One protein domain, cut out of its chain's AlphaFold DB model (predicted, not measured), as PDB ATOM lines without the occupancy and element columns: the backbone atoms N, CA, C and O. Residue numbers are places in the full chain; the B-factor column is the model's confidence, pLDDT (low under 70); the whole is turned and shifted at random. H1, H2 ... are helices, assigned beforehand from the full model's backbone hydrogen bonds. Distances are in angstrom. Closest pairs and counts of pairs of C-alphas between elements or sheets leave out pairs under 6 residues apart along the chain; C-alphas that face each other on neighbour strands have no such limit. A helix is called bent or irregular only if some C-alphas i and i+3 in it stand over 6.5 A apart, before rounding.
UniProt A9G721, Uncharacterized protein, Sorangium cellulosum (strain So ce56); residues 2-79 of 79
ATOM      1  N   SER A   2     166.603 -29.322 112.160       92.56
ATOM      2  CA  SER A   2     167.359 -28.110 111.755       92.56
ATOM      3  C   SER A   2     167.445 -27.897 110.233       92.56
ATOM      4  O   SER A   2     167.172 -26.808 109.738       92.56
ATOM      5  N   ARG A   3     167.717 -28.964 109.466       94.75
ATOM      6  CA  ARG A   3     167.738 -28.925 107.991       94.75
ATOM      7  C   ARG A   3     166.401 -28.501 107.368       94.75
ATOM      8  O   ARG A   3     166.410 -27.789 106.374       94.75
ATOM      9  N   GLN A   4     165.266 -28.920 107.931       96.69
ATOM     10  CA  GLN A   4     163.941 -28.548 107.412       96.69
ATOM     11  C   GLN A   4     163.664 -27.057 107.629       96.69
ATOM     12  O   GLN A   4     163.164 -26.402 106.722       96.69
ATOM     13  N   LEU A   5     164.056 -26.513 108.786       96.81
ATOM     14  CA  LEU A   5     163.949 -25.080 109.081       96.81
ATOM     15  C   LEU A   5     164.803 -24.244 108.114       96.81
ATOM     16  O   LEU A   5     164.314 -23.270 107.546       96.81
ATOM     17  N   ALA A   6     166.044 -24.671 107.854       96.81
ATOM     18  CA  ALA A   6     166.928 -23.999 106.900       96.81
ATOM     19  C   ALA A   6     166.390 -24.050 105.458       96.81
ATOM     20  O   ALA A   6     166.424 -23.043 104.752       96.81
ATOM     21  N   LEU A   7     165.856 -25.199 105.026       97.81
ATOM     22  CA  LEU A   7     165.213 -25.327 103.713       97.81
ATOM     23  C   LEU A   7     163.971 -24.435 103.607       97.81
ATOM     24  O   LEU A   7     163.796 -23.768 102.593       97.81
ATOM     25  N   GLY A   8     163.150 -24.375 104.658       97.69
ATOM     26  CA  GLY A   8     162.000 -23.472 104.722       97.69
ATOM     27  C   GLY A   8     162.409 -22.007 104.558       97.69
ATOM     28  O   GLY A   8     161.842 -21.306 103.723       97.69
ATOM     29  N   ALA A   9     163.445 -21.562 105.278       97.44
ATOM     30  CA  ALA A   9     163.994 -20.214 105.127       97.44
ATOM     31  C   ALA A   9     164.462 -19.939 103.685       97.44
ATOM     32  O   ALA A   9     164.115 -18.910 103.108       97.44
ATOM     33  N   ALA A  10     165.198 -20.877 103.081       98.06
ATOM     34  CA  ALA A  10     165.695 -20.738 101.713       98.06
ATOM     35  C   ALA A  10     164.559 -20.630 100.682       98.06
ATOM     36  O   ALA A  10     164.620 -19.782  99.794       98.06
ATOM     37  N   VAL A  11     163.504 -21.441 100.820       98.31
ATOM     38  CA  VAL A  11     162.329 -21.396  99.935       98.31
ATOM     39  C   VAL A  11     161.606 -20.055 100.044       98.31
ATOM     40  O   VAL A  11     161.269 -19.468  99.019       98.31
ATOM     41  N   LEU A  12     161.404 -19.540 101.260       98.06
ATOM     42  CA  LEU A  12     160.745 -18.248 101.468       98.06
ATOM     43  C   LEU A  12     161.550 -17.086 100.873       98.06
ATOM     44  O   LEU A  12     160.975 -16.215 100.223       98.06
ATOM     45  N   ILE A  13     162.878 -17.096 101.034       98.19
ATOM     46  CA  ILE A  13     163.764 -16.099 100.412       98.19
ATOM     47  C   ILE A  13     163.699 -16.204  98.886       98.19
ATOM     48  O   ILE A  13     163.573 -15.181  98.217       98.19
ATOM     49  N   ALA A  14     163.755 -17.416  98.332       98.19
ATOM     50  CA  ALA A  14     163.705 -17.626  96.888       98.19
ATOM     51  C   ALA A  14     162.368 -17.173  96.284       98.19
ATOM     52  O   ALA A  14     162.361 -16.487  95.264       98.19
ATOM     53  N   ALA A  15     161.246 -17.498  96.934       97.69
ATOM     54  CA  ALA A  15     159.920 -17.051  96.520       97.69
ATOM     55  C   ALA A  15     159.814 -15.520  96.548       97.69
ATOM     56  O   ALA A  15     159.395 -14.913  95.564       97.69
ATOM     57  N   PHE A  16     160.266 -14.888  97.636       97.94
ATOM     58  CA  PHE A  16     160.305 -13.432  97.734       97.94
ATOM     59  C   PHE A  16     161.174 -12.801  96.641       97.94
ATOM     60  O   PHE A  16     160.721 -11.885  95.955       97.94
ATOM     61  N   ALA A  17     162.393 -13.307  96.440       97.69
ATOM     62  CA  ALA A  17     163.314 -12.804  95.428       97.69
ATOM     63  C   ALA A  17     162.724 -12.920  94.016       97.69
ATOM     64  O   ALA A  17     162.775 -11.953  93.259       97.69
ATOM     65  N   ALA A  18     162.095 -14.053  93.687       98.00
ATOM     66  CA  ALA A  18     161.419 -14.246  92.408       98.00
ATOM     67  C   ALA A  18     160.295 -13.217  92.205       98.00
ATOM     68  O   ALA A  18     160.283 -12.512  91.197       98.00
ATOM     69  N   CYS A  19     159.399 -13.057  93.185       96.56
ATOM     70  CA  CYS A  19     158.336 -12.053  93.126       96.56
ATOM     71  C   CYS A  19     158.892 -10.621  93.010       96.56
ATOM     72  O   CYS A  19     158.328  -9.792  92.297       96.56
ATOM     73  N   HIS A  20     160.003 -10.321  93.685       96.44
ATOM     74  CA  HIS A  20     160.637  -9.004  93.651       96.44
ATOM     75  C   HIS A  20     161.281  -8.688  92.299       96.44
ATOM     76  O   HIS A  20     161.095  -7.585  91.779       96.44
ATOM     77  N   MET A  21     161.990  -9.655  91.713       97.12
ATOM     78  CA  MET A  21     162.619  -9.523  90.396       97.12
ATOM     79  C   MET A  21     161.592  -9.392  89.272       97.12
ATOM     80  O   MET A  21     161.812  -8.633  88.334       97.12
ATOM     81  N   LEU A  22     160.455 -10.080  89.391       95.31
ATOM     82  CA  LEU A  22     159.338  -9.974  88.453       95.31
ATOM     83  C   LEU A  22     158.544  -8.660  88.592       95.31
ATOM     84  O   LEU A  22     157.605  -8.441  87.839       95.31
ATOM     85  N   GLY A  23     158.894  -7.784  89.540       92.12
ATOM     86  CA  GLY A  23     158.282  -6.460  89.660       92.12
ATOM     87  C   GLY A  23     156.933  -6.425  90.380       92.12
ATOM     88  O   GLY A  23     156.387  -5.339  90.536       92.12
ATOM     89  N   LEU A  24     156.442  -7.545  90.936       92.25
ATOM     90  CA  LEU A  24     155.092  -7.648  91.528       92.25
ATOM     91  C   LEU A  24     154.820  -6.648  92.669       92.25
ATOM     92  O   LEU A  24     153.665  -6.429  93.033       92.25
ATOM     93  N   ARG A  25     155.862  -6.007  93.218       90.50
ATOM     94  CA  ARG A  25     155.747  -4.895  94.175       90.50
ATOM     95  C   ARG A  25     154.852  -3.755  93.674       90.50
ATOM     96  O   ARG A  25     154.281  -3.039  94.489       90.50
ATOM     97  N   GLU A  26     154.723  -3.579  92.362       88.69
ATOM     98  CA  GLU A  26     153.870  -2.547  91.763       88.69
ATOM     99  C   GLU A  26     152.371  -2.804  91.969       88.69
ATOM    100  O   GLU A  26     151.584  -1.862  92.012       88.69
ATOM    101  N   HIS A  27     151.978  -4.060  92.187       89.56
ATOM    102  CA  HIS A  27     150.591  -4.441  92.451       89.56
ATOM    103  C   HIS A  27     150.181  -4.256  93.922       89.56
ATOM    104  O   HIS A  27     149.011  -4.409  94.265       89.56
ATOM    105  N   VAL A  28     151.117  -3.902  94.812       88.62
ATOM    106  CA  VAL A  28     150.871  -3.750  96.260       88.62
ATOM    107  C   VAL A  28     150.004  -2.531  96.585       88.62
ATOM    108  O   VAL A  28     149.437  -2.469  97.674       88.62
ATOM    109  N   SER A  29     149.816  -1.595  95.646       83.75
ATOM    110  CA  SER A  29     148.930  -0.432  95.829       83.75
ATOM    111  C   SER A  29     147.480  -0.817  96.165       83.75
ATOM    112  O   SER A  29     146.742  -0.024  96.749       83.75
ATOM    113  N   VAL A  30     147.088  -2.066  95.882       75.38
ATOM    114  CA  VAL A  30     145.816  -2.634  96.338       75.38
ATOM    115  C   VAL A  30     145.662  -2.626  97.862       75.38
ATOM    116  O   VAL A  30     144.558  -2.421  98.357       75.38
ATOM    117  N   LEU A  31     146.752  -2.786  98.621       79.31
ATOM    118  CA  LEU A  31     146.709  -2.769 100.086       79.31
ATOM    119  C   LEU A  31     146.417  -1.372 100.645       79.31
ATOM    120  O   LEU A  31     145.882  -1.256 101.742       79.31
ATOM    121  N   SER A  32     146.754  -0.316  99.900       80.69
ATOM    122  CA  SER A  32     146.475   1.077 100.266       80.69
ATOM    123  C   SER A  32     145.169   1.614  99.674       80.69
ATOM    124  O   SER A  32     144.818   2.761  99.940       80.69
ATOM    125  N   GLY A  33     144.452   0.824  98.865       75.19
ATOM    126  CA  GLY A  33     143.246   1.271  98.159       75.19
ATOM    127  C   GLY A  33     143.515   2.353  97.107       75.19
ATOM    128  O   GLY A  33     142.583   3.009  96.645       75.19
ATOM    129  N   THR A  34     144.780   2.561  96.732       76.75
ATOM    130  CA  THR A  34     145.185   3.574  95.758       76.75
ATOM    131  C   THR A  34     145.431   2.928  94.393       76.75
ATOM    132  O   THR A  34     146.042   1.856  94.309       76.75
ATOM    133  N   PRO A  35     144.979   3.557  93.292       67.56
ATOM    134  CA  PRO A  35     145.258   3.048  91.958       67.56
ATOM    135  C   PRO A  35     146.773   3.007  91.715       67.56
ATOM    136  O   PRO A  35     147.468   3.969  92.059       67.56
ATOM    137  N   PRO A  36     147.308   1.925  91.126       71.50
ATOM    138  CA  PRO A  36     148.710   1.889  90.746       71.50
ATOM    139  C   PRO A  36     148.980   2.929  89.646       71.50
ATOM    140  O   PRO A  36     148.118   3.150  88.790       71.50
ATOM    141  N   PRO A  37     150.185   3.527  89.604       68.88
ATOM    142  CA  PRO A  37     150.547   4.526  88.594       68.88
ATOM    143  C   PRO A  37     150.410   4.032  87.146       68.88
ATOM    144  O   PRO A  37     150.199   4.832  86.241       68.88
ATOM    145  N   SER A  38     150.518   2.719  86.926       72.06
ATOM    146  CA  SER A  38     150.409   2.063  85.620       72.06
ATOM    147  C   SER A  38     148.967   1.838  85.138       72.06
ATOM    148  O   SER A  38     148.770   1.311  84.048       72.06
ATOM    149  N   GLY A  39     147.947   2.234  85.910       68.56
ATOM    150  CA  GLY A  39     146.544   2.198  85.472       68.56
ATOM    151  C   GLY A  39     145.866   0.821  85.516       68.56
ATOM    152  O   GLY A  39     144.705   0.708  85.134       68.56
ATOM    153  N   GLY A  40     146.540  -0.215  86.019       70.19
ATOM    154  CA  GLY A  40     145.967  -1.548  86.193       70.19
ATOM    155  C   GLY A  40     146.886  -2.430  87.026       70.19
ATOM    156  O   GLY A  40     147.937  -2.854  86.560       70.19
ATOM    157  N   GLY A  41     146.514  -2.682  88.279       76.75
ATOM    158  CA  GLY A  41     147.216  -3.620  89.151       76.75
ATOM    159  C   GLY A  41     146.302  -4.776  89.477       76.75
ATOM    160  O   GLY A  41     145.118  -4.560  89.720       76.75
ATOM    161  N   ASP A  42     146.851  -5.985  89.476       86.94
ATOM    162  CA  ASP A  42     146.117  -7.175  89.878       86.94
ATOM    163  C   ASP A  42     146.155  -7.306  91.415       86.94
ATOM    164  O   ASP A  42     147.233  -7.531  91.983       86.94
ATOM    165  N   PRO A  43     145.004  -7.190  92.108       86.44
ATOM    166  CA  PRO A  43     144.901  -7.382  93.552       86.44
ATOM    167  C   PRO A  43     145.547  -8.670  94.054       86.44
ATOM    168  O   PRO A  43     146.186  -8.684  95.109       86.44
ATOM    169  N   LEU A  44     145.386  -9.757  93.300       90.94
ATOM    170  CA  LEU A  44     145.865 -11.072  93.688       90.94
ATOM    171  C   LEU A  44     147.392 -11.123  93.654       90.94
ATOM    172  O   LEU A  44     148.001 -11.658  94.580       90.94
ATOM    173  N   LEU A  45     148.016 -10.512  92.643       91.69
ATOM    174  CA  LEU A  45     149.474 -10.410  92.556       91.69
ATOM    175  C   LEU A  45     150.048  -9.520  93.666       91.69
ATOM    176  O   LEU A  45     151.099  -9.844  94.221       91.69
ATOM    177  N   GLY A  46     149.346  -8.446  94.037       92.25
ATOM    178  CA  GLY A  46     149.721  -7.589  95.164       92.25
ATOM    179  C   GLY A  46     149.698  -8.333  96.501       92.25
ATOM    180  O   GLY A  46     150.665  -8.278  97.263       92.25
ATOM    181  N   VAL A  47     148.626  -9.088  96.764       92.69
ATOM    182  CA  VAL A  47     148.509  -9.936  97.963       92.69
ATOM    183  C   VAL A  47     149.564 -11.042  97.958       92.69
ATOM    184  O   VAL A  47     150.222 -11.257  98.976       92.69
ATOM    185  N   ALA A  48     149.784 -11.709  96.823       94.75
ATOM    186  CA  ALA A  48     150.809 -12.742  96.696       94.75
ATOM    187  C   ALA A  48     152.212 -12.187  96.984       94.75
ATOM    188  O   ALA A  48     152.966 -12.794  97.746       94.75
ATOM    189  N   TYR A  49     152.544 -11.008  96.448       95.69
ATOM    190  CA  TYR A  49     153.803 -10.333  96.753       95.69
ATOM    191  C   TYR A  49     153.911  -9.969  98.233       95.69
ATOM    192  O   TYR A  49     154.964 -10.178  98.829       95.69
ATOM    193  N   ALA A  50     152.845  -9.456  98.849       95.12
ATOM    194  CA  ALA A  50     152.853  -9.113 100.268       95.12
ATOM    195  C   ALA A  50     153.099 -10.347 101.149       95.12
ATOM    196  O   ALA A  50     153.933 -10.303 102.053       95.12
ATOM    197  N   LEU A  51     152.447 -11.473 100.849       96.50
ATOM    198  CA  LEU A  51     152.685 -12.746 101.533       96.50
ATOM    199  C   LEU A  51     154.120 -13.240 101.334       96.50
ATOM    200  O   LEU A  51     154.768 -13.638 102.302       96.50
ATOM    201  N   ALA A  52     154.639 -13.172 100.106       97.19
ATOM    202  CA  ALA A  52     156.025 -13.517  99.816       97.19
ATOM    203  C   ALA A  52     157.000 -12.604 100.574       97.19
ATOM    204  O   ALA A  52     157.975 -13.093 101.136       97.19
ATOM    205  N   TRP A  53     156.713 -11.303 100.665       97.44
ATOM    206  CA  TRP A  53     157.499 -10.338 101.432       97.44
ATOM    207  C   TRP A  53     157.495 -10.668 102.927       97.44
ATOM    208  O   TRP A  53     158.565 -10.785 103.516       97.44
ATOM    209  N   PHE A  54     156.334 -10.913 103.544       97.44
ATOM    210  CA  PHE A  54     156.268 -11.324 104.952       97.44
ATOM    211  C   PHE A  54     157.009 -12.645 105.187       97.44
ATOM    212  O   PHE A  54     157.769 -12.778 106.149       97.44
ATOM    213  N   GLY A  55     156.837 -13.607 104.280       97.88
ATOM    214  CA  GLY A  55     157.557 -14.873 104.281       97.88
ATOM    215  C   GLY A  55     159.074 -14.683 104.246       97.88
ATOM    216  O   GLY A  55     159.781 -15.171 105.124       97.88
ATOM    217  N   GLY A  56     159.583 -13.959 103.253       97.50
ATOM    218  CA  GLY A  56     161.016 -13.776 103.026       97.50
ATOM    219  C   GLY A  56     161.697 -12.832 104.018       97.50
ATOM    220  O   GLY A  56     162.830 -13.087 104.410       97.50
ATOM    221  N   VAL A  57     161.029 -11.758 104.441       97.75
ATOM    222  CA  VAL A  57     161.628 -10.697 105.270       97.75
ATOM    223  C   VAL A  57     161.430 -10.941 106.764       97.75
ATOM    224  O   VAL A  57     162.303 -10.582 107.548       97.75
ATOM    225  N   ILE A  58     160.326 -11.573 107.180       97.75
ATOM    226  CA  ILE A  58     160.043 -11.834 108.602       97.75
ATOM    227  C   ILE A  58     160.255 -13.308 108.940       97.75
ATOM    228  O   ILE A  58     161.071 -13.636 109.803       97.75
ATOM    229  N   PHE A  59     159.547 -14.219 108.268       97.94
ATOM    230  CA  PHE A  59     159.581 -15.635 108.645       97.94
ATOM    231  C   PHE A  59     160.912 -16.311 108.307       97.94
ATOM    232  O   PHE A  59     161.404 -17.103 109.109       97.94
ATOM    233  N   ALA A  60     161.534 -15.999 107.169       97.94
ATOM    234  CA  ALA A  60     162.778 -16.653 106.776       97.94
ATOM    235  C   ALA A  60     163.941 -16.389 107.754       97.94
ATOM    236  O   ALA A  60     164.586 -17.366 108.145       97.94
ATOM    237  N   PRO A  61     164.192 -15.152 108.240       98.00
ATOM    238  CA  PRO A  61     165.174 -14.918 109.300       98.00
ATOM    239  C   PRO A  61     164.869 -15.683 110.591       98.00
ATOM    240  O   PRO A  61     165.778 -16.267 111.178       98.00
ATOM    241  N   ILE A  62     163.600 -15.745 111.010       98.31
ATOM    242  CA  ILE A  62     163.187 -16.502 112.203       98.31
ATOM    243  C   ILE A  62     163.532 -17.987 112.035       98.31
ATOM    244  O   ILE A  62     164.145 -18.589 112.918       98.31
ATOM    245  N   LEU A  63     163.190 -18.575 110.885       98.06
ATOM    246  CA  LEU A  63     163.496 -19.972 110.579       98.06
ATOM    247  C   LEU A  63     165.004 -20.229 110.492       98.06
ATOM    248  O   LEU A  63     165.471 -21.256 110.982       98.06
ATOM    249  N   ALA A  64     165.775 -19.303 109.918       97.94
ATOM    250  CA  ALA A  64     167.229 -19.407 109.836       97.94
ATOM    251  C   ALA A  64     167.886 -19.373 111.228       97.94
ATOM    252  O   ALA A  64     168.742 -20.210 111.523       97.94
ATOM    253  N   ILE A  65     167.442 -18.471 112.109       98.31
ATOM    254  CA  ILE A  65     167.900 -18.404 113.504       98.31
ATOM    255  C   ILE A  65     167.546 -19.700 114.237       98.31
ATOM    256  O   ILE A  65     168.415 -20.310 114.860       98.31
ATOM    257  N   ALA A  66     166.300 -20.167 114.118       97.88
ATOM    258  CA  ALA A  66     165.857 -21.412 114.739       97.88
ATOM    259  C   ALA A  66     166.672 -22.622 114.248       97.88
ATOM    260  O   ALA A  66     167.083 -23.463 115.050       97.88
ATOM    261  N   ALA A  67     166.960 -22.689 112.943       97.75
ATOM    262  CA  ALA A  67     167.811 -23.721 112.359       97.75
ATOM    263  C   ALA A  67     169.228 -23.694 112.950       97.75
ATOM    264  O   ALA A  67     169.756 -24.750 113.301       97.75
ATOM    265  N   GLY A  68     169.819 -22.502 113.086       97.75
ATOM    266  CA  GLY A  68     171.150 -22.302 113.658       97.75
ATOM    267  C   GLY A  68     171.226 -22.711 115.128       97.75
ATOM    268  O   GLY A  68     172.093 -23.501 115.497       97.75
ATOM    269  N   VAL A  69     170.283 -22.248 115.954       97.88
ATOM    270  CA  VAL A  69     170.210 -22.611 117.380       97.88
ATOM    271  C   VAL A  69     170.077 -24.122 117.542       97.88
ATOM    272  O   VAL A  69     170.832 -24.728 118.302       97.88
ATOM    273  N   LEU A  70     169.169 -24.752 116.793       96.88
ATOM    274  CA  LEU A  70     168.954 -26.193 116.890       96.88
ATOM    275  C   LEU A  70     170.188 -26.986 116.438       96.88
ATOM    276  O   LEU A  70     170.573 -27.942 117.103       96.88
ATOM    277  N   ALA A  71     170.855 -26.558 115.363       96.12
ATOM    278  CA  ALA A  71     172.092 -27.189 114.906       96.12
ATOM    279  C   ALA A  71     173.214 -27.113 115.957       96.12
ATOM    280  O   ALA A  71     173.939 -28.090 116.149       96.12
ATOM    281  N   VAL A  72     173.344 -25.983 116.663       97.00
ATOM    282  CA  VAL A  72     174.316 -25.828 117.757       97.00
ATOM    283  C   VAL A  72     173.968 -26.744 118.929       97.00
ATOM    284  O   VAL A  72     174.840 -27.459 119.420       97.00
ATOM    285  N   VAL A  73     172.704 -26.776 119.355       96.94
ATOM    286  CA  VAL A  73     172.256 -27.637 120.464       96.94
ATOM    287  C   VAL A  73     172.486 -29.117 120.149       96.94
ATOM    288  O   VAL A  73     173.041 -29.838 120.981       96.94
ATOM    289  N   ASP A  74     172.135 -29.565 118.943       95.00
ATOM    290  CA  ASP A  74     172.359 -30.946 118.498       95.00
ATOM    291  C   ASP A  74     173.860 -31.288 118.472       95.00
ATOM    292  O   ASP A  74     174.273 -32.391 118.847       95.00
ATOM    293  N   ARG A  75     174.708 -30.324 118.086       94.38
ATOM    294  CA  ARG A  75     176.166 -30.490 118.085       94.38
ATOM    295  C   ARG A  75     176.751 -30.602 119.492       94.38
ATOM    296  O   ARG A  75     177.712 -31.344 119.671       94.38
ATOM    297  N   LEU A  76     176.205 -29.870 120.461       96.12
ATOM    298  CA  LEU A  76     176.654 -29.909 121.855       96.12
ATOM    299  C   LEU A  76     176.212 -31.191 122.570       96.12
ATOM    300  O   LEU A  76     176.975 -31.713 123.366       96.12
ATOM    301  N   ARG A  77     175.021 -31.718 122.262       93.06
ATOM    302  CA  ARG A  77     174.513 -32.980 122.839       93.06
ATOM    303  C   ARG A  77     175.182 -34.241 122.291       93.06
ATOM    304  O   ARG A  77     175.072 -35.295 122.900       93.06
ATOM    305  N   SER A  78     175.796 -34.148 121.113       85.06
ATOM    306  CA  SER A  78     176.501 -35.259 120.459       85.06
ATOM    307  C   SER A  78     177.992 -35.335 120.815       85.06
ATOM    308  O   SER A  78     178.712 -36.148 120.233       85.06
ATOM    309  N   ARG A  79     178.463 -34.475 121.724       63.16
ATOM    310  CA  ARG A  79     179.800 -34.505 122.326       63.16
ATOM    311  C   ARG A  79     179.698 -34.984 123.764       63.16
ATOM    312  O   ARG A  79     180.673 -35.628 124.195       63.16
TER     313      ARG A  79
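What this domain is: This is residues 2 to 79 of the 79 residues of an uncharacterized protein of Sorangium cellulosum (strain So ce56) (UniProt A9G721). Picture a slender rod built on one long helix, H3, with a second helix, H1, packed side by side with it and running opposite ways, and a short helix, H2, packed across H3 near H3's first residues. The loop of residues 33 to 42 lies at that same end of the rod, and H3, which has a kink, makes most of the length. The printed part has 78 residues with three named helices in the order H1, H2, H3 and no named strand; the class is all helix. It is only just loose, close to extended, with a radius of gyration of the C-alphas of 17.0 A, and its C-alphas span 62 by 19 by 14 A.

Where its parts are: Start at C-alpha 2 at (167.359, -28.110, 111.755), where H1 begins; it covers residues 2 to 21 and is 28.7 A long from first to last C-alpha. Two residues later you reach H2, residues 24 to 32, which is 15.1 A long. H2 is irregular, but only just: C-alphas 26 and 29 are 6.7 A apart. Next find C-alpha 43 at (144.901, -7.382, 93.552), where H3 begins; it covers residues 43 to 77, is 48.9 A long, and ends with C-alpha 77 at (174.513, -32.980, 122.839). Near residue 60 look for its kink of 30 degrees; H3 is neither bent nor irregular, but only just, with C-alphas 57 and 60 at 6.3 A.

How they stand to each other: H1 and H3 touch, with 44 pairs of C-alphas within 8 A; look at Ala 9 and Ala 60, their closest C-alphas, 4.1 A apart. Their lines stand at a shallow tilt of 27 degrees, and they run opposite ways. H2 touches H3 too, but H3 does this with residues 43 to 50 alone; the closest C-alphas are those of Val 28 and Gly 46, at 4.2 A. These two helices are about perpendicular, at 73 degrees. H1 and H2 are close but not clearly touching: their closest C-alphas, those of Cys 19 and Arg 25, are 7.7 A apart, and their lines are about perpendicular, at 88 degrees. In H1 every O i to N i+4 pair is within hydrogen-bond range; in H3 28 of 31 are, and in H2 0 of 5, beside 5 of 6 O i to N i+3 pairs.

The domain as a whole: The outline is a rod, and the two C-alphas farthest apart, those of Gly 39 and Arg 79, the chain's last residue, are 61.7 A apart. The printed part has no cut. The link from H1 to H2 is tight, and the link from H2 to H3, 10 residues, is short. The mean pLDDT of the printed part is 91.6; look for values under 70 at residues 35, 37, 39 and 79.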